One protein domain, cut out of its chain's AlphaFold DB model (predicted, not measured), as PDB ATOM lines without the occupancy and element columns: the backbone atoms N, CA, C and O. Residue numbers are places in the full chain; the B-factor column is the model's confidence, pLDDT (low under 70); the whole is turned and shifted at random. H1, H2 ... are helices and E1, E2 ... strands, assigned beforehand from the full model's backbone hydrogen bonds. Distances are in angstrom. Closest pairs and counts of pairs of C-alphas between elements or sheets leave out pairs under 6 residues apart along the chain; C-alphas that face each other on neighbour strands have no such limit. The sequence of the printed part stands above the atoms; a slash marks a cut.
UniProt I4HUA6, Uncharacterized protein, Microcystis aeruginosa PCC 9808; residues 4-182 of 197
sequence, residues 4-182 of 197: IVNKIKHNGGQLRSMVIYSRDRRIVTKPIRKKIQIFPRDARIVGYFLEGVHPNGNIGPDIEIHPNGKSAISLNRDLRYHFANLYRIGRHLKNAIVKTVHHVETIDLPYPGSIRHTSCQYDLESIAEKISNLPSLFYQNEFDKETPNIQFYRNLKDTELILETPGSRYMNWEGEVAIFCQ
ATOM      1  N   ILE A   4     -16.802 -26.980 -36.281       85.00
ATOM      2  CA  ILE A   4     -17.819 -27.996 -36.599       85.00
ATOM      3  C   ILE A   4     -17.241 -29.101 -37.495       85.00
ATOM      4  O   ILE A   4     -17.420 -30.284 -37.222       85.00
ATOM      5  N   VAL A   5     -16.503 -28.732 -38.548       85.06
ATOM      6  CA  VAL A   5     -15.919 -29.706 -39.491       85.06
ATOM      7  C   VAL A   5     -14.880 -30.579 -38.794       85.06
ATOM      8  O   VAL A   5     -14.834 -31.782 -39.044       85.06
ATOM      9  N   ASN A   6     -14.075 -29.994 -37.905       86.31
ATOM     10  CA  ASN A   6     -13.100 -30.750 -37.125       86.31
ATOM     11  C   ASN A   6     -13.784 -31.785 -36.235       86.31
ATOM     12  O   ASN A   6     -13.380 -32.945 -36.227       86.31
ATOM     13  N   LYS A   7     -14.850 -31.387 -35.537       88.50
ATOM     14  CA  LYS A   7     -15.602 -32.289 -34.667       88.50
ATOM     15  C   LYS A   7     -16.247 -33.441 -35.432       88.50
ATOM     16  O   LYS A   7     -16.160 -34.578 -34.984       88.50
ATOM     17  N   ILE A   8     -16.824 -33.172 -36.604       87.31
ATOM     18  CA  ILE A   8     -17.396 -34.222 -37.460       87.31
ATOM     19  C   ILE A   8     -16.305 -35.189 -37.935       87.31
ATOM     20  O   ILE A   8     -16.464 -36.401 -37.834       87.31
ATOM     21  N   LYS A   9     -15.178 -34.670 -38.439       86.19
ATOM     22  CA  LYS A   9     -14.121 -35.499 -39.041       86.19
ATOM     23  C   LYS A   9     -13.316 -36.313 -38.036       86.19
ATOM     24  O   LYS A   9     -12.886 -37.411 -38.369       86.19
ATOM     25  N   HIS A  10     -13.058 -35.755 -36.858       85.12
ATOM     26  CA  HIS A  10     -12.076 -36.313 -35.928       85.12
ATOM     27  C   HIS A  10     -12.687 -36.800 -34.616       85.12
ATOM     28  O   HIS A  10     -12.110 -37.676 -33.983       85.12
ATOM     29  N   ASN A  11     -13.856 -36.283 -34.228       81.25
ATOM     30  CA  ASN A  11     -14.445 -36.556 -32.916       81.25
ATOM     31  C   ASN A  11     -15.822 -37.232 -33.024       81.25
ATOM     32  O   ASN A  11     -16.553 -37.285 -32.039       81.25
ATOM     33  N   GLY A  12     -16.192 -37.722 -34.214       81.81
ATOM     34  CA  GLY A  12     -17.457 -38.427 -34.440       81.81
ATOM     35  C   GLY A  12     -18.707 -37.559 -34.274       81.81
ATOM     36  O   GLY A  12     -19.796 -38.104 -34.112       81.81
ATOM     37  N   GLY A  13     -18.566 -36.229 -34.298       85.06
ATOM     38  CA  GLY A  13     -19.691 -35.311 -34.145       85.06
ATOM     39  C   GLY A  13     -20.723 -35.495 -35.256       85.06
ATOM     40  O   GLY A  13     -20.367 -35.651 -36.426       85.06
ATOM     41  N   GLN A  14     -22.006 -35.455 -34.903       90.38
ATOM     42  CA  GLN A  14     -23.101 -35.651 -35.858       90.38
ATOM     43  C   GLN A  14     -24.016 -34.438 -35.897       90.38
ATOM     44  O   GLN A  14     -24.384 -33.883 -34.868       90.38
ATOM     45  N   LEU A  15     -24.417 -34.023 -37.096       93.25
ATOM     46  CA  LEU A  15     -25.407 -32.963 -37.239       93.25
ATOM     47  C   LEU A  15     -26.800 -33.538 -36.994       93.25
ATOM     48  O   LEU A  15     -27.224 -34.485 -37.658       93.25
ATOM     49  N   ARG A  16     -27.521 -32.939 -36.052       94.44
ATOM     50  CA  ARG A  16     -28.894 -33.296 -35.709       94.44
ATOM     51  C   ARG A  16     -29.828 -32.172 -36.095       94.44
ATOM     52  O   ARG A  16     -29.587 -31.013 -35.764       94.44
ATOM     53  N   SER A  17     -30.895 -32.520 -36.807       94.62
ATOM     54  CA  SER A  17     -31.918 -31.557 -37.195       94.62
ATOM     55  C   SER A  17     -32.731 -31.114 -35.979       94.62
ATOM     56  O   SER A  17     -33.002 -31.889 -35.055       94.62
ATOM     57  N   MET A  18     -33.120 -29.844 -35.985       93.94
ATOM     58  CA  MET A  18     -33.942 -29.241 -34.951       93.94
ATOM     59  C   MET A  18     -34.944 -28.274 -35.576       93.94
ATOM     60  O   MET A  18     -34.644 -27.544 -36.523       93.94
ATOM     61  N   VAL A  19     -36.147 -28.246 -35.018       92.12
ATOM     62  CA  VAL A  19     -37.178 -27.269 -35.339       92.12
ATOM     63  C   VAL A  19     -37.695 -26.674 -34.040       92.12
ATOM     64  O   VAL A  19     -38.083 -27.401 -33.127       92.12
ATOM     65  N   ILE A  20     -37.733 -25.346 -33.975       88.38
ATOM     66  CA  ILE A  20     -38.506 -24.637 -32.957       88.38
ATOM     67  C   ILE A  20     -39.733 -24.052 -33.640       88.38
ATOM     68  O   ILE A  20     -39.600 -23.425 -34.692       88.38
ATOM     69  N   TYR A  21     -40.916 -24.242 -33.065       85.56
ATOM     70  CA  TYR A  21     -42.117 -23.562 -33.541       85.56
ATOM     71  C   TYR A  21     -42.952 -22.993 -32.400       85.56
ATOM     72  O   TYR A  21     -42.908 -23.479 -31.270       85.56
ATOM     73  N   SER A  22     -43.710 -21.943 -32.701       78.25
ATOM     74  CA  SER A  22     -44.590 -21.299 -31.725       78.25
ATOM     75  C   SER A  22     -45.906 -22.056 -31.566       78.25
ATOM     76  O   SER A  22     -46.535 -22.349 -32.580       78.25
ATOM     77  N   ARG A  23     -46.330 -22.356 -30.328       69.69
ATOM     78  CA  ARG A  23     -47.567 -23.123 -30.062       69.69
ATOM     79  C   ARG A  23     -48.835 -22.274 -30.118       69.69
ATOM     80  O   ARG A  23     -49.741 -22.612 -30.862       69.69
ATOM     81  N   ASP A  24     -48.875 -21.157 -29.388       61.56
ATOM     82  CA  ASP A  24     -50.140 -20.425 -29.170       61.56
ATOM     83  C   ASP A  24     -50.082 -18.926 -29.495       61.56
ATOM     84  O   ASP A  24     -51.071 -18.319 -29.923       61.56
ATOM     85  N   ARG A  25     -48.922 -18.286 -29.297       56.16
ATOM     86  CA  ARG A  25     -48.742 -16.842 -29.519       56.16
ATOM     87  C   ARG A  25     -47.906 -16.587 -30.769       56.16
ATOM     88  O   ARG A  25     -47.129 -17.423 -31.210       56.16
ATOM     89  N   ARG A  26     -48.100 -15.434 -31.402       58.00
ATOM     90  CA  ARG A  26     -47.297 -15.030 -32.566       58.00
ATOM     91  C   ARG A  26     -45.860 -14.767 -32.111       58.00
ATOM     92  O   ARG A  26     -45.689 -14.137 -31.073       58.00
ATOM     93  N   ILE A  27     -44.845 -15.181 -32.874       58.75
ATOM     94  CA  ILE A  27     -43.469 -14.758 -32.566       58.75
ATOM     95  C   ILE A  27     -43.352 -13.274 -32.913       58.75
ATOM     96  O   ILE A  27     -43.564 -12.870 -34.060       58.75
ATOM     97  N   VAL A  28     -43.053 -12.446 -31.916       54.06
ATOM     98  CA  VAL A  28     -42.953 -10.995 -32.084       54.06
ATOM     99  C   VAL A  28     -41.494 -10.595 -32.203       54.06
ATOM    100  O   VAL A  28     -40.794 -10.491 -31.204       54.06
ATOM    101  N   THR A  29     -41.043 -10.278 -33.410       56.56
ATOM    102  CA  THR A  29     -39.718  -9.681 -33.595       56.56
ATOM    103  C   THR A  29     -39.839  -8.160 -33.552       56.56
ATOM    104  O   THR A  29     -40.630  -7.550 -34.274       56.56
ATOM    105  N   LYS A  30     -39.091  -7.522 -32.651       52.78
ATOM    106  CA  LYS A  30     -39.087  -6.064 -32.481       52.78
ATOM    107  C   LYS A  30     -37.759  -5.506 -32.990       52.78
ATOM    108  O   LYS A  30     -36.874  -5.322 -32.165       52.78
ATOM    109  N   PRO A  31     -37.576  -5.205 -34.288       54.78
ATOM    110  CA  PRO A  31     -36.414  -4.420 -34.685       54.78
ATOM    111  C   PRO A  31     -36.520  -3.025 -34.046       54.78
ATOM    112  O   PRO A  31     -37.545  -2.366 -34.190       54.78
ATOM    113  N   ILE A  32     -35.463  -2.551 -33.372       46.41
ATOM    114  CA  ILE A  32     -35.432  -1.293 -32.581       46.41
ATOM    115  C   ILE A  32     -35.873  -0.039 -33.378       46.41
ATOM    116  O   ILE A  32     -36.171   0.995 -32.790       46.41
ATOM    117  N   ARG A  33     -35.949  -0.103 -34.719       47.44
ATOM    118  CA  ARG A  33     -36.228   1.056 -35.591       47.44
ATOM    119  C   ARG A  33     -37.322   0.869 -36.650       47.44
ATOM    120  O   ARG A  33     -37.590   1.804 -37.397       47.44
ATOM    121  N   LYS A  34     -37.962  -0.299 -36.756       51.06
ATOM    122  CA  LYS A  34     -39.050  -0.544 -37.725       51.06
ATOM    123  C   LYS A  34     -40.261  -1.129 -37.005       51.06
ATOM    124  O   LYS A  34     -40.112  -1.733 -35.949       51.06
ATOM    125  N   LYS A  35     -41.456  -0.915 -37.576       56.31
ATOM    126  CA  LYS A  35     -42.731  -1.491 -37.113       56.31
ATOM    127  C   LYS A  35     -42.504  -2.926 -36.624       56.31
ATOM    128  O   LYS A  35     -41.860  -3.699 -37.329       56.31
ATOM    129  N   ILE A  36     -43.024  -3.244 -35.437       61.47
ATOM    130  CA  ILE A  36     -43.008  -4.588 -34.847       61.47
ATOM    131  C   ILE A  36     -43.343  -5.604 -35.945       61.47
ATOM    132  O   ILE A  36     -44.433  -5.557 -36.518       61.47
ATOM    133  N   GLN A  37     -42.406  -6.497 -36.259       62.34
ATOM    134  CA  GLN A  37     -42.640  -7.555 -37.226       62.34
ATOM    135  C   GLN A  37     -43.199  -8.754 -36.469       62.34
ATOM    136  O   GLN A  37     -42.505  -9.466 -35.741       62.34
ATOM    137  N   ILE A  38     -44.502  -8.939 -36.629       64.19
ATOM    138  CA  ILE A  38     -45.242 -10.038 -36.031       64.19
ATOM    139  C   ILE A  38     -45.241 -11.186 -37.037       64.19
ATOM    140  O   ILE A  38     -45.825 -11.068 -38.116       64.19
ATOM    141  N   PHE A  39     -44.594 -12.289 -36.686       64.12
ATOM    142  CA  PHE A  39     -44.652 -13.504 -37.486       64.12
ATOM    143  C   PHE A  39     -46.012 -14.196 -37.313       64.12
ATOM    144  O   PHE A  39     -46.685 -14.009 -36.291       64.12
ATOM    145  N   PRO A  40     -46.457 -14.971 -38.316       62.56
ATOM    146  CA  PRO A  40     -47.721 -15.693 -38.241       62.56
ATOM    147  C   PRO A  40     -47.767 -16.665 -37.050       62.56
ATOM    148  O   PRO A  40     -46.745 -17.006 -36.447       62.56
ATOM    149  N   ARG A  41     -48.984 -17.115 -36.713       63.06
ATOM    150  CA  ARG A  41     -49.159 -18.299 -35.857       63.06
ATOM    151  C   ARG A  41     -48.447 -19.485 -36.522       63.06
ATOM    152  O   ARG A  41     -48.320 -19.502 -37.745       63.06
ATOM    153  N   ASP A  42     -47.917 -20.398 -35.716       70.19
ATOM    154  CA  ASP A  42     -47.155 -21.566 -36.184       70.19
ATOM    155  C   ASP A  42     -45.844 -21.242 -36.919       70.19
ATOM    156  O   ASP A  42     -45.359 -22.045 -37.719       70.19
ATOM    157  N   ALA A  43     -45.241 -20.077 -36.657       79.06
ATOM    158  CA  ALA A  43     -43.913 -19.754 -37.171       79.06
ATOM    159  C   ALA A  43     -42.903 -20.843 -36.776       79.06
ATOM    160  O   ALA A  43     -42.837 -21.237 -35.609       79.06
ATOM    161  N   ARG A  44     -42.123 -21.317 -37.754       85.62
ATOM    162  CA  ARG A  44     -41.151 -22.407 -37.599       85.62
ATOM    163  C   ARG A  44     -39.751 -21.918 -37.922       85.62
ATOM    164  O   ARG A  44     -39.550 -21.178 -38.884       85.62
ATOM    165  N   ILE A  45     -38.779 -22.393 -37.158       89.25
ATOM    166  CA  ILE A  45     -37.361 -22.146 -37.390       89.25
ATOM    167  C   ILE A  45     -36.663 -23.482 -37.463       89.25
ATOM    168  O   ILE A  45     -36.546 -24.197 -36.466       89.25
ATOM    169  N   VAL A  46     -36.191 -23.784 -38.662       93.12
ATOM    170  CA  VAL A  46     -35.384 -24.963 -38.928       93.12
ATOM    171  C   VAL A  46     -33.922 -24.631 -38.659       93.12
ATOM    172  O   VAL A  46     -33.425 -23.551 -38.994       93.12
ATOM    173  N   GLY A  47     -33.236 -25.580 -38.056       95.19
ATOM    174  CA  GLY A  47     -31.850 -25.467 -37.671       95.19
ATOM    175  C   GLY A  47     -31.280 -26.828 -37.338       95.19
ATOM    176  O   GLY A  47     -31.846 -27.875 -37.666       95.19
ATOM    177  N   TYR A  48     -30.124 -26.794 -36.707       95.50
ATOM    178  CA  TYR A  48     -29.405 -27.988 -36.324       95.50
ATOM    179  C   TYR A  48     -28.515 -27.715 -35.117       95.50
ATOM    180  O   TYR A  48     -28.193 -26.569 -34.797       95.50
ATOM    181  N   PHE A  49     -28.086 -28.779 -34.460       94.81
ATOM    182  CA  PHE A  49     -26.984 -28.740 -33.511       94.81
ATOM    183  C   PHE A  49     -26.004 -29.859 -33.843       94.81
ATOM    184  O   PHE A  49     -26.351 -30.841 -34.502       94.81
ATOM    185  N   LEU A  50     -24.762 -29.681 -33.422       94.12
ATOM    186  CA  LEU A  50     -23.763 -30.725 -33.468       94.12
ATOM    187  C   LEU A  50     -23.880 -31.547 -32.186       94.12
ATOM    188  O   LEU A  50     -23.642 -31.028 -31.102       94.12
ATOM    189  N   GLU A  51     -24.254 -32.808 -32.313       93.06
ATOM    190  CA  GLU A  51     -24.247 -33.778 -31.225       93.06
ATOM    191  C   GLU A  51     -22.813 -34.224 -30.925       93.06
ATOM    192  O   GLU A  51     -22.018 -34.472 -31.837       93.06
ATOM    193  N   GLY A  52     -22.498 -34.329 -29.639       90.50
ATOM    194  CA  GLY A  52     -21.231 -34.807 -29.116       90.50
ATOM    195  C   GLY A  52     -21.391 -35.381 -27.710       90.50
ATOM    196  O   GLY A  52     -22.446 -35.276 -27.079       90.50
ATOM    197  N   VAL A  53     -20.316 -35.994 -27.221       88.56
ATOM    198  CA  VAL A  53     -20.255 -36.574 -25.876       88.56
ATOM    199  C   VAL A  53     -19.702 -35.532 -24.911       88.56
ATOM    200  O   VAL A  53     -18.637 -34.957 -25.133       88.56
ATOM    201  N   HIS A  54     -20.436 -35.270 -23.836       87.56
ATOM    202  CA  HIS A  54     -20.031 -34.345 -22.784       87.56
ATOM    203  C   HIS A  54     -19.023 -35.011 -21.835       87.56
ATOM    204  O   HIS A  54     -19.036 -36.233 -21.685       87.56
ATOM    205  N   PRO A  55     -18.196 -34.238 -21.104       85.38
ATOM    206  CA  PRO A  55     -17.248 -34.789 -20.129       85.38
ATOM    207  C   PRO A  55     -17.886 -35.637 -19.019       85.38
ATOM    208  O   PRO A  55     -17.221 -36.482 -18.430       85.38
ATOM    209  N   ASN A  56     -19.171 -35.423 -18.728       84.19
ATOM    210  CA  ASN A  56     -19.939 -36.198 -17.749       84.19
ATOM    211  C   ASN A  56     -20.611 -37.455 -18.344       84.19
ATOM    212  O   ASN A  56     -21.365 -38.122 -17.641       84.19
ATOM    213  N   GLY A  57     -20.365 -37.766 -19.621       84.88
ATOM    214  CA  GLY A  57     -20.951 -38.905 -20.327       84.88
ATOM    215  C   GLY A  57     -22.339 -38.659 -20.927       84.88
ATOM    216  O   GLY A  57     -22.885 -39.576 -21.536       84.88
ATOM    217  N   ASN A  58     -22.914 -37.457 -20.795       88.12
ATOM    218  CA  ASN A  58     -24.172 -37.116 -21.463       88.12
ATOM    219  C   ASN A  58     -23.971 -36.999 -22.981       88.12
ATOM    220  O   ASN A  58     -22.976 -36.432 -23.435       88.12
ATOM    221  N   ILE A  59     -24.952 -37.444 -23.765       90.50
ATOM    222  CA  ILE A  59     -25.004 -37.174 -25.208       90.50
ATOM    223  C   ILE A  59     -25.928 -35.989 -25.472       90.50
ATOM    224  O   ILE A  59     -27.072 -35.966 -25.024       90.50
ATOM    225  N   GLY A  60     -25.457 -34.995 -26.217       91.94
ATOM    226  CA  GLY A  60     -26.247 -33.807 -26.536       91.94
ATOM    227  C   GLY A  60     -25.447 -32.808 -27.363       91.94
ATOM    228  O   GLY A  60     -24.461 -33.193 -27.986       91.94
ATOM    229  N   PRO A  61     -25.827 -31.521 -27.389       93.50
ATOM    230  CA  PRO A  61     -25.080 -30.514 -28.136       93.50
ATOM    231  C   PRO A  61     -23.632 -30.410 -27.646       93.50
ATOM    232  O   PRO A  61     -23.409 -30.187 -26.458       93.50
ATOM    233  N   ASP A  62     -22.657 -30.571 -28.543       92.81
ATOM    234  CA  ASP A  62     -21.226 -30.513 -28.234       92.81
ATOM    235  C   ASP A  62     -20.892 -29.185 -27.547       92.81
ATOM    236  O   ASP A  62     -21.130 -28.113 -28.103       92.81
ATOM    237  N   ILE A  63     -20.341 -29.260 -26.337       91.31
ATOM    238  CA  ILE A  63     -20.163 -28.102 -25.454       91.31
ATOM    239  C   ILE A  63     -19.137 -27.075 -25.951       91.31
ATOM    240  O   ILE A  63     -19.173 -25.929 -25.504       91.31
ATOM    241  N   GLU A  64     -18.240 -27.446 -26.870       89.69
ATOM    242  CA  GLU A  64     -17.284 -26.505 -27.470       89.69
ATOM    243  C   GLU A  64     -17.936 -25.668 -28.574       89.69
ATOM    244  O   GLU A  64     -17.543 -24.525 -28.809       89.69
ATOM    245  N   ILE A  65     -18.943 -26.223 -29.252       90.25
ATOM    246  CA  ILE A  65     -19.701 -25.535 -30.307       90.25
ATOM    247  C   ILE A  65     -20.933 -24.833 -29.734       90.25
ATOM    248  O   ILE A  65     -21.300 -23.736 -30.163       90.25
ATOM    249  N   HIS A  66     -21.571 -25.472 -28.760       90.94
ATOM    250  CA  HIS A  66     -22.822 -25.072 -28.145       90.94
ATOM    251  C   HIS A  66     -22.584 -24.794 -26.661       90.94
ATOM    252  O   HIS A  66     -22.669 -25.722 -25.855       90.94
ATOM    253  N   PRO A  67     -22.335 -23.530 -26.266       83.31
ATOM    254  CA  PRO A  67     -22.083 -23.187 -24.872       83.31
ATOM    255  C   PRO A  67     -23.139 -23.786 -23.935       83.31
ATOM    256  O   PRO A  67     -24.346 -23.665 -24.177       83.31
ATOM    257  N   ASN A  68     -22.672 -24.461 -22.882       80.25
ATOM    258  CA  ASN A  68     -23.479 -25.173 -21.882       80.25
ATOM    259  C   ASN A  68     -24.365 -26.314 -22.425       80.25
ATOM    260  O   ASN A  68     -25.258 -26.777 -21.718       80.25
ATOM    261  N   GLY A  69     -24.175 -26.749 -23.675       80.69
ATOM    262  CA  GLY A  69     -25.023 -27.754 -24.320       80.69
ATOM    263  C   GLY A  69     -26.458 -27.277 -24.583       80.69
ATOM    264  O   GLY A  69     -27.339 -28.088 -24.842       80.69
ATOM    265  N   LYS A  70     -26.723 -25.965 -24.493       86.69
ATOM    266  CA  LYS A  70     -28.083 -25.391 -24.500       86.69
ATOM    267  C   LYS A  70     -28.350 -24.498 -25.703       86.69
ATOM    268  O   LYS A  70     -29.066 -23.505 -25.606       86.69
ATOM    269  N   SER A  71     -27.748 -24.815 -26.844       92.00
ATOM    270  CA  SER A  71     -27.916 -23.997 -28.038       92.00
ATOM    271  C   SER A  71     -27.916 -24.809 -29.323       92.00
ATOM    272  O   SER A  71     -27.445 -25.940 -29.357       92.00
ATOM    273  N   ALA A  72     -28.426 -24.190 -30.380       93.88
ATOM    274  CA  ALA A  72     -28.433 -24.690 -31.743       93.88
ATOM    275  C   ALA A  72     -28.100 -23.546 -32.719       93.88
ATOM    276  O   ALA A  72     -27.868 -22.400 -32.311       93.88
ATOM    277  N   ILE A  73     -28.050 -23.862 -34.009       94.38
ATOM    278  CA  ILE A  73     -27.764 -22.941 -35.112       94.38
ATOM    279  C   ILE A  73     -28.982 -22.910 -36.037       94.38
ATOM    280  O   ILE A  73     -29.424 -23.962 -36.504       94.38
ATOM    281  N   SER A  74     -29.539 -21.726 -36.311       93.75
ATOM    282  CA  SER A  74     -30.651 -21.611 -37.261       93.75
ATOM    283  C   SER A  74     -30.139 -21.543 -38.695       93.75
ATOM    284  O   SER A  74     -29.211 -20.793 -39.006       93.75
ATOM    285  N   LEU A  75     -30.802 -22.257 -39.613       94.69
ATOM    286  CA  LEU A  75     -30.471 -22.173 -41.042       94.69
ATOM    287  C   LEU A  75     -30.664 -20.753 -41.578       94.69
ATOM    288  O   LEU A  75     -29.900 -20.292 -42.421       94.69
ATOM    289  N   ASN A  76     -31.651 -20.033 -41.039       92.12
ATOM    290  CA  ASN A  76     -31.927 -18.651 -41.403       92.12
ATOM    291  C   ASN A  76     -30.702 -17.753 -41.205       92.12
ATOM    292  O   ASN A  76     -30.408 -16.930 -42.072       92.12
ATOM    293  N   ARG A  77     -29.992 -17.874 -40.081       91.94
ATOM    294  CA  ARG A  77     -28.787 -17.078 -39.834       91.94
ATOM    295  C   ARG A  77     -27.583 -17.644 -40.580       91.94
ATOM    296  O   ARG A  77     -26.840 -16.889 -41.207       91.94
ATOM    297  N   ASP A  78     -27.395 -18.953 -40.495       93.75
ATOM    298  CA  ASP A  78     -26.183 -19.628 -40.948       93.75
ATOM    299  C   ASP A  78     -25.996 -19.533 -42.466       93.75
ATOM    300  O   ASP A  78     -24.935 -19.135 -42.948       93.75
ATOM    301  N   LEU A  79     -27.068 -19.756 -43.234       94.62
ATOM    302  CA  LEU A  79     -27.033 -19.640 -44.692       94.62
ATOM    303  C   LEU A  79     -26.715 -18.212 -45.149       94.62
ATOM    304  O   LEU A  79     -25.938 -18.022 -46.083       94.62
ATOM    305  N   ARG A  80     -27.257 -17.196 -44.464       93.50
ATOM    306  CA  ARG A  80     -26.930 -15.789 -44.749       93.50
ATOM    307  C   ARG A  80     -25.464 -15.492 -44.475       93.50
ATOM    308  O   ARG A  80     -24.792 -14.869 -45.296       93.50
ATOM    309  N   TYR A  81     -24.970 -15.935 -43.321       92.88
ATOM    310  CA  TYR A  81     -23.580 -15.749 -42.928       92.88
ATOM    311  C   TYR A  81     -22.626 -16.380 -43.949       92.88
ATOM    312  O   TYR A  81     -21.702 -15.719 -44.429       92.88
ATOM    313  N   HIS A  82     -22.880 -17.629 -44.340       93.12
ATOM    314  CA  HIS A  82     -22.067 -18.329 -45.328       93.12
ATOM    315  C   HIS A  82     -22.140 -17.690 -46.713       93.12
ATOM    316  O   HIS A  82     -21.092 -17.458 -47.316       93.12
ATOM    317  N   PHE A  83     -23.335 -17.335 -47.189       94.31
ATOM    318  CA  PHE A  83     -23.505 -16.671 -48.480       94.31
ATOM    319  C   PHE A  83     -22.726 -15.351 -48.550       94.31
ATOM    320  O   PHE A  83     -21.942 -15.143 -49.478       94.31
ATOM    321  N   ALA A  84     -22.871 -14.480 -47.544       93.00
ATOM    322  CA  ALA A  84     -22.187 -13.188 -47.522       93.00
ATOM    323  C   ALA A  84     -20.656 -13.339 -47.517       93.00
ATOM    324  O   ALA A  84     -19.958 -12.614 -48.227       93.00
ATOM    325  N   ASN A  85     -20.125 -14.294 -46.746       92.62
ATOM    326  CA  ASN A  85     -18.685 -14.538 -46.687       92.62
ATOM    327  C   ASN A  85     -18.141 -15.135 -47.988       92.62
ATOM    328  O   ASN A  85     -17.122 -14.658 -48.485       92.62
ATOM    329  N   LEU A  86     -18.828 -16.120 -48.573       92.50
ATOM    330  CA  LEU A  86     -18.435 -16.702 -49.859       92.50
ATOM    331  C   LEU A  86     -18.435 -15.646 -50.965       92.50
ATOM    332  O   LEU A  86     -17.470 -15.559 -51.724       92.50
ATOM    333  N   TYR A  87     -19.457 -14.789 -51.010       91.50
ATOM    334  CA  TYR A  87     -19.519 -13.698 -51.976       91.50
ATOM    335  C   TYR A  87     -18.357 -12.707 -51.804       91.50
ATOM    336  O   TYR A  87     -17.706 -12.334 -52.780       91.50
ATOM    337  N   ARG A  88     -18.046 -12.297 -50.565       91.31
ATOM    338  CA  ARG A  88     -16.917 -11.394 -50.273       91.31
ATOM    339  C   ARG A  88     -15.580 -11.988 -50.689       91.31
ATOM    340  O   ARG A  88     -14.808 -11.316 -51.370       91.31
ATOM    341  N   ILE A  89     -15.321 -13.239 -50.312       93.06
ATOM    342  CA  ILE A  89     -14.096 -13.954 -50.689       93.06
ATOM    343  C   ILE A  89     -13.999 -14.038 -52.214       93.06
ATOM    344  O   ILE A  89     -12.974 -13.658 -52.777       93.06
ATOM    345  N   GLY A  90     -15.079 -14.441 -52.888       91.31
ATOM    346  CA  GLY A  90     -15.142 -14.509 -54.348       91.31
ATOM    347  C   GLY A  90     -14.866 -13.160 -55.017       91.31
ATOM    348  O   GLY A  90     -14.100 -13.092 -55.975       91.31
ATOM    349  N   ARG A  91     -15.407 -12.061 -54.475       89.50
ATOM    350  CA  ARG A  91     -15.148 -10.700 -54.968       89.50
ATOM    351  C   ARG A  91     -13.683 -10.295 -54.807       89.50
ATOM    352  O   ARG A  91     -13.103  -9.756 -55.748       89.50
ATOM    353  N   HIS A  92     -13.080 -10.539 -53.645       93.00
ATOM    354  CA  HIS A  92     -11.664 -10.232 -53.423       93.00
ATOM    355  C   HIS A  92     -10.756 -11.068 -54.323       93.00
ATOM    356  O   HIS A  92      -9.834 -10.518 -54.921       93.00
ATOM    357  N   LEU A  93     -11.059 -12.358 -54.481       94.31
ATOM    358  CA  LEU A  93     -10.328 -13.253 -55.371       94.31
ATOM    359  C   LEU A  93     -10.437 -12.806 -56.833       94.31
ATOM    360  O   LEU A  93      -9.413 -12.663 -57.493       94.31
ATOM    361  N   LYS A  94     -11.647 -12.495 -57.320       90.00
ATOM    362  CA  LYS A  94     -11.858 -11.927 -58.662       90.00
ATOM    363  C   LYS A  94     -10.990 -10.687 -58.866       90.00
ATOM    364  O   LYS A  94     -10.276 -10.599 -59.857       90.00
ATOM    365  N   ASN A  95     -11.027  -9.746 -57.925       90.62
ATOM    366  CA  ASN A  95     -10.256  -8.509 -58.028       90.62
ATOM    367  C   ASN A  95      -8.742  -8.766 -58.027       90.62
ATOM    368  O   ASN A  95      -8.021  -8.102 -58.766       90.62
ATOM    369  N   ALA A  96      -8.262  -9.706 -57.211       93.56
ATOM    370  CA  ALA A  96      -6.854 -10.085 -57.179       93.56
ATOM    371  C   ALA A  96      -6.413 -10.707 -58.510       93.56
ATOM    372  O   ALA A  96      -5.384 -10.305 -59.047       93.56
ATOM    373  N   ILE A  97      -7.214 -11.617 -59.077       91.25
ATOM    374  CA  ILE A  97      -6.947 -12.237 -60.383       91.25
ATOM    375  C   ILE A  97      -6.909 -11.171 -61.482       91.25
ATOM    376  O   ILE A  97      -5.920 -11.093 -62.200       91.25
ATOM    377  N   VAL A  98      -7.933 -10.313 -61.571       89.75
ATOM    378  CA  VAL A  98      -8.003  -9.238 -62.578       89.75
ATOM    379  C   VAL A  98      -6.775  -8.330 -62.494       89.75
ATOM    380  O   VAL A  98      -6.129  -8.080 -63.504       89.75
ATOM    381  N   LYS A  99      -6.407  -7.888 -61.284       91.25
ATOM    382  CA  LYS A  99      -5.225  -7.039 -61.079       91.25
ATOM    383  C   LYS A  99      -3.921  -7.744 -61.444       91.25
ATOM    384  O   LYS A  99      -3.049  -7.119 -62.032       91.25
ATOM    385  N   THR A 100      -3.783  -9.018 -61.087       93.25
ATOM    386  CA  THR A 100      -2.554  -9.785 -61.331       93.25
ATOM    387  C   THR A 100      -2.366 -10.059 -62.818       93.25
ATOM    388  O   THR A 100      -1.283  -9.835 -63.339       93.25
ATOM    389  N   VAL A 101      -3.424 -10.479 -63.515       91.62
ATOM    390  CA  VAL A 101      -3.385 -10.729 -64.963       91.62
ATOM    391  C   VAL A 101      -3.076  -9.445 -65.726       91.62
ATOM    392  O   VAL A 101      -2.211  -9.457 -66.596       91.62
ATOM    393  N   HIS A 102      -3.695  -8.326 -65.347       89.88
ATOM    394  CA  HIS A 102      -3.355  -7.035 -65.939       89.88
ATOM    395  C   HIS A 102      -1.893  -6.648 -65.664       89.88
ATOM    396  O   HIS A 102      -1.209  -6.155 -66.550       89.88
ATOM    397  N   HIS A 103      -1.378  -6.901 -64.460       91.94
ATOM    398  CA  HIS A 103      -0.004  -6.541 -64.112       91.94
ATOM    399  C   HIS A 103       1.062  -7.397 -64.816       91.94
ATOM    400  O   HIS A 103       2.098  -6.863 -65.198       91.94
ATOM    401  N   VAL A 104       0.829  -8.706 -64.959       93.12
ATOM    402  CA  VAL A 104       1.813  -9.659 -65.504       93.12
ATOM    403  C   VAL A 104       1.714  -9.766 -67.023       93.12
ATOM    404  O   VAL A 104       2.730  -9.742 -67.705       93.12
ATOM    405  N   GLU A 105       0.493  -9.869 -67.544       89.56
ATOM    406  CA  GLU A 105       0.239 -10.155 -68.959       89.56
ATOM    407  C   GLU A 105      -0.240  -8.916 -69.728       89.56
ATOM    408  O   GLU A 105      -0.363  -8.952 -70.950       89.56
ATOM    409  N   THR A 106      -0.507  -7.789 -69.053       88.12
ATOM    410  CA  THR A 106      -1.097  -6.578 -69.671       88.12
ATOM    411  C   THR A 106      -2.477  -6.822 -70.296       88.12
ATOM    412  O   THR A 106      -2.927  -6.076 -71.163       88.12
ATOM    413  N   ILE A 107      -3.170  -7.874 -69.845       85.50
ATOM    414  CA  ILE A 107      -4.498  -8.260 -70.333       85.50
ATOM    415  C   ILE A 107      -5.576  -7.696 -69.407       85.50
ATOM    416  O   ILE A 107      -5.597  -7.982 -68.207       85.50
ATOM    417  N   ASP A 108      -6.538  -6.975 -69.984       82.94
ATOM    418  CA  ASP A 108      -7.739  -6.535 -69.278       82.94
ATOM    419  C   ASP A 108      -8.796  -7.644 -69.222       82.94
ATOM    420  O   ASP A 108      -9.222  -8.197 -70.240       82.94
ATOM    421  N   LEU A 109      -9.237  -7.965 -68.003       80.94
ATOM    422  CA  LEU A 109     -10.310  -8.921 -67.744       80.94
ATOM    423  C   LEU A 109     -11.607  -8.215 -67.300       80.94
ATOM    424  O   LEU A 109     -11.546  -7.284 -66.495       80.94
ATOM    425  N   PRO A 110     -12.792  -8.723 -67.698       74.12
ATOM    426  CA  PRO A 110     -12.995  -9.839 -68.625       74.12
ATOM    427  C   PRO A 110     -12.640  -9.452 -70.069       74.12
ATOM    428  O   PRO A 110     -12.972  -8.360 -70.519       74.12
ATOM    429  N   TYR A 111     -11.993 -10.367 -70.798       67.19
ATOM    430  CA  TYR A 111     -11.571 -10.117 -72.176       67.19
ATOM    431  C   TYR A 111     -12.795  -9.907 -73.091       67.19
ATOM    432  O   TYR A 111     -13.770 -10.671 -72.965       67.19
ATOM    433  N   PRO A 112     -12.773  -8.932 -74.021       57.88
ATOM    434  CA  PRO A 112     -13.864  -8.695 -74.964       57.88
ATOM    435  C   PRO A 112     -14.216  -9.970 -75.747       57.88
ATOM    436  O   PRO A 112     -13.375 -10.550 -76.425       57.88
ATOM    437  N   GLY A 113     -15.461 -10.442 -75.627       60.62
ATOM    438  CA  GLY A 113     -15.936 -11.677 -76.274       60.62
ATOM    439  C   GLY A 113     -15.903 -12.945 -75.406       60.62
ATOM    440  O   GLY A 113     -16.414 -13.977 -75.834       60.62
ATOM    441  N   SER A 114     -15.385 -12.884 -74.171       57.97
ATOM    442  CA  SER A 114     -15.371 -14.031 -73.237       57.97
ATOM    443  C   SER A 114     -16.659 -14.223 -72.418       57.97
ATOM    444  O   SER A 114     -16.757 -15.164 -71.632       57.97
ATOM    445  N   ILE A 115     -17.685 -13.389 -72.611       55.72
ATOM    446  CA  ILE A 115     -18.953 -13.521 -71.883       55.72
ATOM    447  C   ILE A 115     -19.839 -14.536 -72.606       55.72
ATOM    448  O   ILE A 115     -20.722 -14.190 -73.387       55.72
ATOM    449  N   ARG A 116     -19.630 -15.822 -72.324       55.97
ATOM    450  CA  ARG A 116     -20.757 -16.754 -72.361       55.97
ATOM    451  C   ARG A 116     -21.455 -16.615 -71.019       55.97
ATOM    452  O   ARG A 116     -20.810 -16.800 -69.991       55.97
ATOM    453  N   HIS A 117     -22.745 -16.278 -71.029       54.03
ATOM    454  CA  HIS A 117     -23.616 -16.490 -69.876       54.03
ATOM    455  C   HIS A 117     -23.483 -17.960 -69.477       54.03
ATOM    456  O   HIS A 117     -24.076 -18.848 -70.086       54.03
ATOM    457  N   THR A 118     -22.612 -18.241 -68.516       53.41
ATOM    458  CA  THR A 118     -22.476 -19.579 -67.968       53.41
ATOM    459  C   THR A 118     -23.746 -19.848 -67.180       53.41
ATOM    460  O   THR A 118     -24.165 -18.992 -66.400       53.41
ATOM    461  N   SER A 119     -24.333 -21.028 -67.354       56.56
ATOM    462  CA  SER A 119     -25.444 -21.548 -66.543       56.56
ATOM    463  C   SER A 119     -25.306 -21.230 -65.042       56.56
ATOM    464  O   SER A 119     -26.297 -20.897 -64.399       56.56
ATOM    465  N   CYS A 120     -24.072 -21.181 -64.524       59.56
ATOM    466  CA  CYS A 120     -23.744 -20.786 -63.153       59.56
ATOM    467  C   CYS A 120     -24.257 -19.406 -62.689       59.56
ATOM    468  O   CYS A 120     -24.404 -19.204 -61.485       59.56
ATOM    469  N   GLN A 121     -24.506 -18.437 -63.579       61.72
ATOM    470  CA  GLN A 121     -25.010 -17.122 -63.155       61.72
ATOM    471  C   GLN A 121     -26.481 -17.193 -62.723       61.72
ATOM    472  O   GLN A 121     -26.849 -16.599 -61.708       61.72
ATOM    473  N   TYR A 122     -27.299 -17.978 -63.434       61.44
ATOM    474  CA  TYR A 122     -28.691 -18.224 -63.049       61.44
ATOM    475  C   TYR A 122     -28.780 -18.928 -61.690       61.44
ATOM    476  O   TYR A 122     -29.648 -18.596 -60.880       61.44
ATOM    477  N   ASP A 123     -27.837 -19.830 -61.406       79.38
ATOM    478  CA  ASP A 123     -27.753 -20.504 -60.111       79.38
ATOM    479  C   ASP A 123     -27.445 -19.513 -58.980       79.38
ATOM    480  O   ASP A 123     -28.089 -19.546 -57.931       79.38
ATOM    481  N   LEU A 124     -26.514 -18.577 -59.196       84.12
ATOM    482  CA  LEU A 124     -26.135 -17.565 -58.204       84.12
ATOM    483  C   LEU A 124     -27.266 -16.587 -57.885       84.12
ATOM    484  O   LEU A 124     -27.523 -16.328 -56.709       84.12
ATOM    485  N   GLU A 125     -27.950 -16.060 -58.900       88.75
ATOM    486  CA  GLU A 125     -29.088 -15.160 -58.697       88.75
ATOM    487  C   GLU A 125     -30.254 -15.874 -58.003       88.75
ATOM    488  O   GLU A 125     -30.846 -15.326 -57.077       88.75
ATOM    489  N   SER A 126     -30.548 -17.123 -58.388       89.81
ATOM    490  CA  SER A 126     -31.580 -17.929 -57.724       89.81
ATOM    491  C   SER A 126     -31.237 -18.200 -56.257       89.81
ATOM    492  O   SER A 126     -32.112 -18.139 -55.389       89.81
ATOM    493  N   ILE A 127     -29.967 -18.483 -55.949       92.50
ATOM    494  CA  ILE A 127     -29.506 -18.644 -54.566       92.50
ATOM    495  C   ILE A 127     -29.631 -17.315 -53.814       92.50
ATOM    496  O   ILE A 127     -30.169 -17.307 -52.709       92.50
ATOM    497  N   ALA A 128     -29.190 -16.198 -54.400       93.06
ATOM    498  CA  ALA A 128     -29.282 -14.875 -53.784       93.06
ATOM    499  C   ALA A 128     -30.734 -14.513 -53.431       93.06
ATOM    500  O   ALA A 128     -31.002 -14.102 -52.304       93.06
ATOM    501  N   GLU A 129     -31.665 -14.760 -54.354       93.88
ATOM    502  CA  GLU A 129     -33.104 -14.563 -54.172       93.88
ATOM    503  C   GLU A 129     -33.678 -15.448 -53.052       93.88
ATOM    504  O   GLU A 129     -34.414 -14.983 -52.180       93.88
ATOM    505  N   LYS A 130     -33.310 -16.736 -53.008       94.62
ATOM    506  CA  LYS A 130     -33.743 -17.643 -51.931       94.62
ATOM    507  C   LYS A 130     -33.222 -17.198 -50.567       94.62
ATOM    508  O   LYS A 130     -33.968 -17.228 -49.592       94.62
ATOM    509  N   ILE A 131     -31.960 -16.776 -50.495       94.25
ATOM    510  CA  ILE A 131     -31.330 -16.314 -49.255       94.25
ATOM    511  C   ILE A 131     -31.929 -14.982 -48.786       94.25
ATOM    512  O   ILE A 131     -32.166 -14.825 -47.585       94.25
ATOM    513  N   SER A 132     -32.218 -14.043 -49.694       92.94
ATOM    514  CA  SER A 132     -32.871 -12.776 -49.337       92.94
ATOM    515  C   SER A 132     -34.292 -12.982 -48.814       92.94
ATOM    516  O   SER A 132     -34.732 -12.250 -47.932       92.94
ATOM    517  N   ASN A 133     -34.987 -14.011 -49.309       91.56
ATOM    518  CA  ASN A 133     -36.350 -14.359 -48.899       91.56
ATOM    519  C   ASN A 133     -36.432 -15.180 -47.605       91.56
ATOM    520  O   ASN A 133     -37.534 -15.437 -47.116       91.56
ATOM    521  N   LEU A 134     -35.300 -15.597 -47.026       89.69
ATOM    522  CA  LEU A 134     -35.322 -16.249 -45.720       89.69
ATOM    523  C   LEU A 134     -35.992 -15.317 -44.695       89.69
ATOM    524  O   LEU A 134     -35.804 -14.100 -44.731       89.69
ATOM    525  N   PRO A 135     -36.731 -15.837 -43.711       85.50
ATOM    526  CA  PRO A 135     -37.236 -15.001 -42.635       85.50
ATOM    527  C   PRO A 135     -36.077 -14.542 -41.743       85.50
ATOM    528  O   PRO A 135     -35.135 -15.294 -41.471       85.50
ATOM    529  N   SER A 136     -36.129 -13.294 -41.284       82.44
ATOM    530  CA  SER A 136     -35.269 -12.801 -40.204       82.44
ATOM    531  C   SER A 136     -35.818 -13.331 -38.886       82.44
ATOM    532  O   SER A 136     -36.459 -12.598 -38.143       82.44
ATOM    533  N   LEU A 137     -35.648 -14.632 -38.656       82.69
ATOM    534  CA  LEU A 137     -36.166 -15.364 -37.507       82.69
ATOM    535  C   LEU A 137     -35.098 -16.375 -37.060       82.69
ATOM    536  O   LEU A 137     -34.760 -17.283 -37.818       82.69
ATOM    537  N   PHE A 138     -34.529 -16.192 -35.869       87.44
ATOM    538  CA  PHE A 138     -33.332 -16.911 -35.405       87.44
ATOM    539  C   PHE A 138     -33.565 -17.572 -34.048       87.44
ATOM    540  O   PHE A 138     -34.569 -17.291 -33.394       87.44
ATOM    541  N   TYR A 139     -32.645 -18.430 -33.607       88.56
ATOM    542  CA  TYR A 139     -32.692 -18.980 -32.256       88.56
ATOM    543  C   TYR A 139     -32.222 -17.973 -31.199       88.56
ATOM    544  O   TYR A 139     -31.504 -17.023 -31.506       88.56
ATOM    545  N   GLN A 140     -32.617 -18.185 -29.939       85.06
ATOM    546  CA  GLN A 140     -32.382 -17.230 -28.843       85.06
ATOM    547  C   GLN A 140     -30.905 -16.887 -28.630       85.06
ATOM    548  O   GLN A 140     -30.543 -15.722 -28.506       85.06
ATOM    549  N   ASN A 141     -30.028 -17.887 -28.687       88.50
ATOM    550  CA  ASN A 141     -28.574 -17.720 -28.600       88.50
ATOM    551  C   ASN A 141     -27.957 -16.970 -29.799       88.50
ATOM    552  O   ASN A 141     -26.741 -16.789 -29.846       88.50
ATOM    553  N   GLU A 142     -28.744 -16.612 -30.813       88.25
ATOM    554  CA  GLU A 142     -28.280 -15.949 -32.030       88.25
ATOM    555  C   GLU A 142     -28.704 -14.481 -32.132       88.25
ATOM    556  O   GLU A 142     -28.249 -13.807 -33.054       88.25
ATOM    557  N   PHE A 143     -29.525 -13.961 -31.211       83.94
ATOM    558  CA  PHE A 143     -30.060 -12.594 -31.301       83.94
ATOM    559  C   PHE A 143     -28.979 -11.516 -31.276       83.94
ATOM    560  O   PHE A 143     -29.055 -10.551 -32.037       83.94
ATOM    561  N   ASP A 144     -27.943 -11.719 -30.466       81.31
ATOM    562  CA  ASP A 144     -26.839 -10.766 -30.340       81.31
ATOM    563  C   ASP A 144     -25.736 -10.998 -31.379       81.31
ATOM    564  O   ASP A 144     -24.834 -10.173 -31.549       81.31
ATOM    565  N   LYS A 145     -25.802 -12.107 -32.126       85.44
ATOM    566  CA  LYS A 145     -24.764 -12.466 -33.091       85.44
ATOM    567  C   LYS A 145     -24.836 -11.598 -34.339       85.44
ATOM    568  O   LYS A 145     -25.903 -11.259 -34.856       85.44
ATOM    569  N   GLU A 146     -23.666 -11.326 -34.906       86.06
ATOM    570  CA  GLU A 146     -23.586 -10.632 -36.185       86.06
ATOM    571  C   GLU A 146     -24.224 -11.449 -37.296       86.06
ATOM    572  O   GLU A 146     -23.885 -12.617 -37.500       86.06
ATOM    573  N   THR A 147     -25.160 -10.823 -38.005       86.44
ATOM    574  CA  THR A 147     -25.884 -11.444 -39.109       86.44
ATOM    575  C   THR A 147     -25.919 -10.467 -40.281       86.44
ATOM    576  O   THR A 147     -26.286  -9.302 -40.085       86.44
ATOM    577  N   PRO A 148     -25.500 -10.889 -41.484       90.38
ATOM    578  CA  PRO A 148     -25.588 -10.045 -42.663       90.38
ATOM    579  C   PRO A 148     -27.048  -9.875 -43.090       90.38
ATOM    580  O   PRO A 148     -27.829 -10.829 -43.071       90.38
ATOM    581  N   ASN A 149     -27.402  -8.658 -43.492       89.31
ATOM    582  CA  ASN A 149     -28.648  -8.387 -44.198       89.31
ATOM    583  C   ASN A 149     -28.388  -8.546 -45.701       89.31
ATOM    584  O   ASN A 149     -27.427  -7.981 -46.225       89.31
ATOM    585  N   ILE A 150     -29.215  -9.354 -46.362       91.69
ATOM    586  CA  ILE A 150     -29.060  -9.727 -47.769       91.69
ATOM    587  C   ILE A 150     -30.343  -9.341 -48.481       91.69
ATOM    588  O   ILE A 150     -31.415  -9.833 -48.128       91.69
ATOM    589  N   GLN A 151     -30.224  -8.471 -49.474       92.81
ATOM    590  CA  GLN A 151     -31.339  -8.035 -50.306       92.81
ATOM    591  C   GLN A 151     -30.984  -8.273 -51.762       92.81
ATOM    592  O   GLN A 151     -29.868  -7.977 -52.187       92.81
ATOM    593  N   PHE A 152     -31.935  -8.821 -52.505       94.06
ATOM    594  CA  PHE A 152     -31.780  -9.095 -53.920       94.06
ATOM    595  C   PHE A 152     -32.967  -8.504 -54.672       94.06
ATOM    596  O   PHE A 152     -34.120  -8.756 -54.315       94.06
ATOM    597  N   TYR A 153     -32.678  -7.717 -55.702       92.31
ATOM    598  CA  TYR A 153     -33.668  -7.086 -56.563       92.31
ATOM    599  C   TYR A 153     -33.395  -7.490 -58.006       92.31
ATOM    600  O   TYR A 153     -32.284  -7.325 -58.506       92.31
ATOM    601  N   ARG A 154     -34.417  -8.003 -58.690       87.44
ATOM    602  CA  ARG A 154     -34.355  -8.323 -60.118       87.44
ATOM    603  C   ARG A 154     -35.258  -7.359 -60.879       87.44
ATOM    604  O   ARG A 154     -36.475  -7.401 -60.729       87.44
ATOM    605  N   ASN A 155     -34.650  -6.514 -61.703       85.31
ATOM    606  CA  ASN A 155     -35.334  -5.624 -62.634       85.31
ATOM    607  C   ASN A 155     -35.233  -6.188 -64.060       85.31
ATOM    608  O   ASN A 155     -34.403  -7.045 -64.346       85.31
ATOM    609  N   LEU A 156     -36.044  -5.676 -64.993       76.44
ATOM    610  CA  LEU A 156     -36.058  -6.135 -66.397       76.44
ATOM    611  C   LEU A 156     -34.711  -5.984 -67.133       76.44
ATOM    612  O   LEU A 156     -34.521  -6.600 -68.176       76.44
ATOM    613  N   LYS A 157     -33.806  -5.136 -66.629       79.31
ATOM    614  CA  LYS A 157     -32.518  -4.817 -67.267       79.31
ATOM    615  C   LYS A 157     -31.298  -5.183 -66.428       79.31
ATOM    616  O   LYS A 157     -30.210  -5.243 -66.985       79.31
ATOM    617  N   ASP A 158     -31.465  -5.359 -65.119       82.62
ATOM    618  CA  ASP A 158     -30.340  -5.526 -64.203       82.62
ATOM    619  C   ASP A 158     -30.763  -6.228 -62.908       82.62
ATOM    620  O   ASP A 158     -31.947  -6.265 -62.552       82.62
ATOM    621  N   THR A 159     -29.780  -6.757 -62.192       88.00
ATOM    622  CA  THR A 159     -29.935  -7.381 -60.882       88.00
ATOM    623  C   THR A 159     -29.053  -6.681 -59.863       88.00
ATOM    624  O   THR A 159     -27.859  -6.495 -60.088       88.00
ATOM    625  N   GLU A 160     -29.619  -6.362 -58.708       90.81
ATOM    626  CA  GLU A 160     -28.905  -5.730 -57.609       90.81
ATOM    627  C   GLU A 160     -28.844  -6.676 -56.408       90.81
ATOM    628  O   GLU A 160     -29.860  -7.214 -55.966       90.81
ATOM    629  N   LEU A 161     -27.639  -6.867 -55.866       91.56
ATOM    630  CA  LEU A 161     -27.396  -7.614 -54.635       91.56
ATOM    631  C   LEU A 161     -26.755  -6.688 -53.603       91.56
ATOM    632  O   LEU A 161     -25.623  -6.235 -53.780       91.56
ATOM    633  N   ILE A 162     -27.452  -6.470 -52.491       91.69
ATOM    634  CA  ILE A 162     -26.986  -5.646 -51.376       91.69
ATOM    635  C   ILE A 162     -26.621  -6.559 -50.202       91.69
ATOM    636  O   ILE A 162     -27.423  -7.381 -49.752       91.69
ATOM    637  N   LEU A 163     -25.388  -6.407 -49.707       91.50
ATOM    638  CA  LEU A 163     -24.832  -7.151 -48.576       91.50
ATOM    639  C   LEU A 163     -24.379  -6.182 -47.479       91.50
ATOM    640  O   LEU A 163     -23.264  -5.657 -47.528       91.50
ATOM    641  N   GLU A 164     -25.204  -5.988 -46.456       88.75
ATOM    642  CA  GLU A 164     -24.873  -5.140 -45.306       88.75
ATOM    643  C   GLU A 164     -24.396  -5.999 -44.130       88.75
ATOM    644  O   GLU A 164     -24.980  -7.038 -43.809       88.75
ATOM    645  N   THR A 165     -23.315  -5.598 -43.456       84.00
ATOM    646  CA  THR A 165     -22.882  -6.250 -42.211       84.00
ATOM    647  C   THR A 165     -22.289  -5.227 -41.240       84.00
ATOM    648  O   THR A 165     -21.348  -4.540 -41.623       84.00
ATOM    649  N   PRO A 166     -22.796  -5.156 -39.999       76.94
ATOM    650  CA  PRO A 166     -23.925  -5.936 -39.503       76.94
ATOM    651  C   PRO A 166     -25.282  -5.420 -40.002       76.94
ATOM    652  O   PRO A 166     -25.481  -4.219 -40.132       76.94
ATOM    653  N   GLY A 167     -26.226  -6.327 -40.268       69.88
ATOM    654  CA  GLY A 167     -27.614  -5.948 -40.545       69.88
ATOM    655  C   GLY A 167     -28.331  -5.394 -39.304       69.88
ATOM    656  O   GLY A 167     -27.869  -5.590 -38.180       69.88
ATOM    657  N   SER A 168     -29.475  -4.726 -39.502       59.78
ATOM    658  CA  SER A 168     -30.355  -4.219 -38.430       59.78
ATOM    659  C   SER A 168     -30.727  -5.316 -37.425       59.78
ATOM    660  O   SER A 168     -31.269  -6.350 -37.818       59.78
ATOM    661  N   ARG A 169     -30.524  -5.051 -36.127       64.88
ATOM    662  CA  ARG A 169     -30.730  -6.024 -35.046       64.88
ATOM    663  C   ARG A 169     -31.724  -5.517 -34.017       64.88
ATOM    664  O   ARG A 169     -31.548  -4.418 -33.502       64.88
ATOM    665  N   TYR A 170     -32.745  -6.328 -33.750       57.16
ATOM    666  CA  TYR A 170     -33.188  -6.720 -32.408       57.16
ATOM    667  C   TYR A 170     -34.351  -7.704 -32.567       57.16
ATOM    668  O   TYR A 170     -35.275  -7.471 -33.351       57.16
ATOM    669  N   MET A 171     -34.279  -8.836 -31.875       66.75
ATOM    670  CA  MET A 171     -35.292  -9.879 -31.916       66.75
ATOM    671  C   MET A 171     -35.533 -10.350 -30.495       66.75
ATOM    672  O   MET A 171     -34.581 -10.650 -29.793       66.75
ATOM    673  N   ASN A 172     -36.798 -10.428 -30.101       65.56
ATOM    674  CA  ASN A 172     -37.209 -11.098 -28.881       65.56
ATOM    675  C   ASN A 172     -38.219 -12.171 -29.256       65.56
ATOM    676  O   ASN A 172     -38.790 -12.145 -30.346       65.56
ATOM    677  N   TRP A 173     -38.420 -13.130 -28.366       70.38
ATOM    678  CA  TRP A 173     -39.523 -14.069 -28.475       70.38
ATOM    679  C   TRP A 173     -40.472 -13.826 -27.318       70.38
ATOM    680  O   TRP A 173     -40.048 -13.700 -26.173       70.38
ATOM    681  N   GLU A 174     -41.758 -13.770 -27.630       69.12
ATOM    682  CA  GLU A 174     -42.828 -13.688 -26.646       69.12
ATOM    683  C   GLU A 174     -43.797 -14.839 -26.943       69.12
ATOM    684  O   GLU A 174     -44.366 -14.896 -28.034       69.12
ATOM    685  N   GLY A 175     -43.970 -15.771 -25.999       70.06
ATOM    686  CA  GLY A 175     -44.887 -16.908 -26.140       70.06
ATOM    687  C   GLY A 175     -44.281 -18.269 -25.807       70.06
ATOM    688  O   GLY A 175     -43.090 -18.389 -25.532       70.06
ATOM    689  N   GLU A 176     -45.133 -19.295 -25.835       76.88
ATOM    690  CA  GLU A 176     -44.732 -20.689 -25.649       76.88
ATOM    691  C   GLU A 176     -44.203 -21.299 -26.944       76.88
ATOM    692  O   GLU A 176     -44.777 -21.123 -28.026       76.88
ATOM    693  N   VAL A 177     -43.117 -22.055 -26.817       80.62
ATOM    694  CA  VAL A 177     -42.419 -22.679 -27.938       80.62
ATOM    695  C   VAL A 177     -42.384 -24.184 -27.753       80.62
ATOM    696  O   VAL A 177     -42.257 -24.686 -26.638       80.62
ATOM    697  N   ALA A 178     -42.467 -24.907 -28.860       86.25
ATOM    698  CA  ALA A 178     -42.187 -26.326 -28.900       86.25
ATOM    699  C   ALA A 178     -40.848 -26.561 -29.589       86.25
ATOM    700  O   ALA A 178     -40.553 -25.946 -30.617       86.25
ATOM    701  N   ILE A 179     -40.072 -27.486 -29.035       88.44
ATOM    702  CA  ILE A 179     -38.790 -27.909 -29.581       88.44
ATOM    703  C   ILE A 179     -38.933 -29.348 -30.057       88.44
ATOM    704  O   ILE A 179     -39.310 -30.230 -29.289       88.44
ATOM    705  N   PHE A 180     -38.607 -29.572 -31.324       90.00
ATOM    706  CA  PHE A 180     -38.508 -30.893 -31.926       90.00
ATOM    707  C   PHE A 180     -37.076 -31.078 -32.381       90.00
ATOM    708  O   PHE A 180     -36.538 -30.242 -33.107       90.00
ATOM    709  N   CYS A 181     -36.448 -32.165 -31.965       89.81
ATOM    710  CA  CYS A 181     -35.124 -32.510 -32.439       89.81
ATOM    711  C   CYS A 181     -35.019 -34.007 -32.672       89.81
ATOM    712  O   CYS A 181     -35.734 -34.807 -32.067       89.81
ATOM    713  N   GLN A 182     -34.130 -34.365 -33.586       87.44
ATOM    714  CA  GLN A 182     -33.765 -35.746 -33.819       87.44
ATOM    715  C   GLN A 182     -32.560 -36.080 -32.946       87.44
ATOM    716  O   GLN A 182     -31.537 -35.409 -33.031       87.44
TER     717      GLN A 182
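Overview. This is residues 4 to 182 of the 197 residues of an uncharacterized protein of Microcystis aeruginosa PCC 9808 (UniProt I4HUA6). A curled four-stranded sheet, E3-E2-E1-E6, stands at one end, with the short helix H1 over one of its faces, and the long helix H2 leads away from it as an arm. H3 packs on the two-stranded hairpin E4-E5, and this unit sits beside the first part of H2, while the far end of H2 reaches out beyond it. The 179 printed residues hold three named helices and six named strands, in the order H1 E1 E2 E3 H2 H3 E4 E5 E6; both sheets are antiparallel and the class is mixed, helices and strands. The whole is loose, with a radius of gyration of the C-alphas of 20.6 A and spans of 62 by 45 by 28 A.

Along the chain. Find C-alpha 4 at (-17.819, -27.996, -36.599), where H1 begins; it runs to residue 11. E1 follows over residues 14 to 22, 26.2 A long, then E2 over 44 to 53, 27.8 A, and E3 over 59 to 61. From C-alpha 75 at (-30.471, -22.173, -41.042), H2 runs 43.2 A to residue 105. H3 is residues 120 to 132, 18.4 A; E4 is 149 to 154 and E5 is 159 to 164. E6, residues 177 to 181, ends at C-alpha 181 at (-35.124, -32.510, -32.439).

Arrangement. Begin with E1, E2 and E3, a meander, each strand the antiparallel neighbour of the one before. Between E1 and E2 look at N 18 and O 47, 2.9 A; between E2 and E3 at N 52 and O 60, 2.8 A. E6, an edge strand, pairs with E1 through N 19 and O 180, 2.8 A. H1 is on this sheet over E1, at a height over the sheet of 8.4 A. H2 only grazes the sheet, with residues 75 to 78. H2 and H3, a helical hairpin, only just touch, with 3 pairs of C-alphas within 8 A, the closest being Arg 80 and Ile 131 at 6.3 A; they run opposite ways at a steep tilt of 37 degrees, only just past shallow. The closest C-alphas of H3 and E4 are those of Ser 132 and Gln 151, 5.1 A. In the hairpin E4 and E5, N 151 and O 162 are 3.0 A apart. Every O i to N i+4 pair is within hydrogen-bond range in H1 and H3, and 26 of 27 in H2.

Size, cuts and confidence. The farthest C-alphas, those of Asp 24 and Thr 106, are 65.1 A apart. The printed part has no cut. The links E1 to E2, E3 to H2, H2 to H3, H3 to E4 and E5 to E6 are long. Residues 111 to 123, of which 120 to 123 belong to H3, stand free. The model's pLDDT is under 70 at residues 23 to 41, 111 to 122, 167 to 172 and 174.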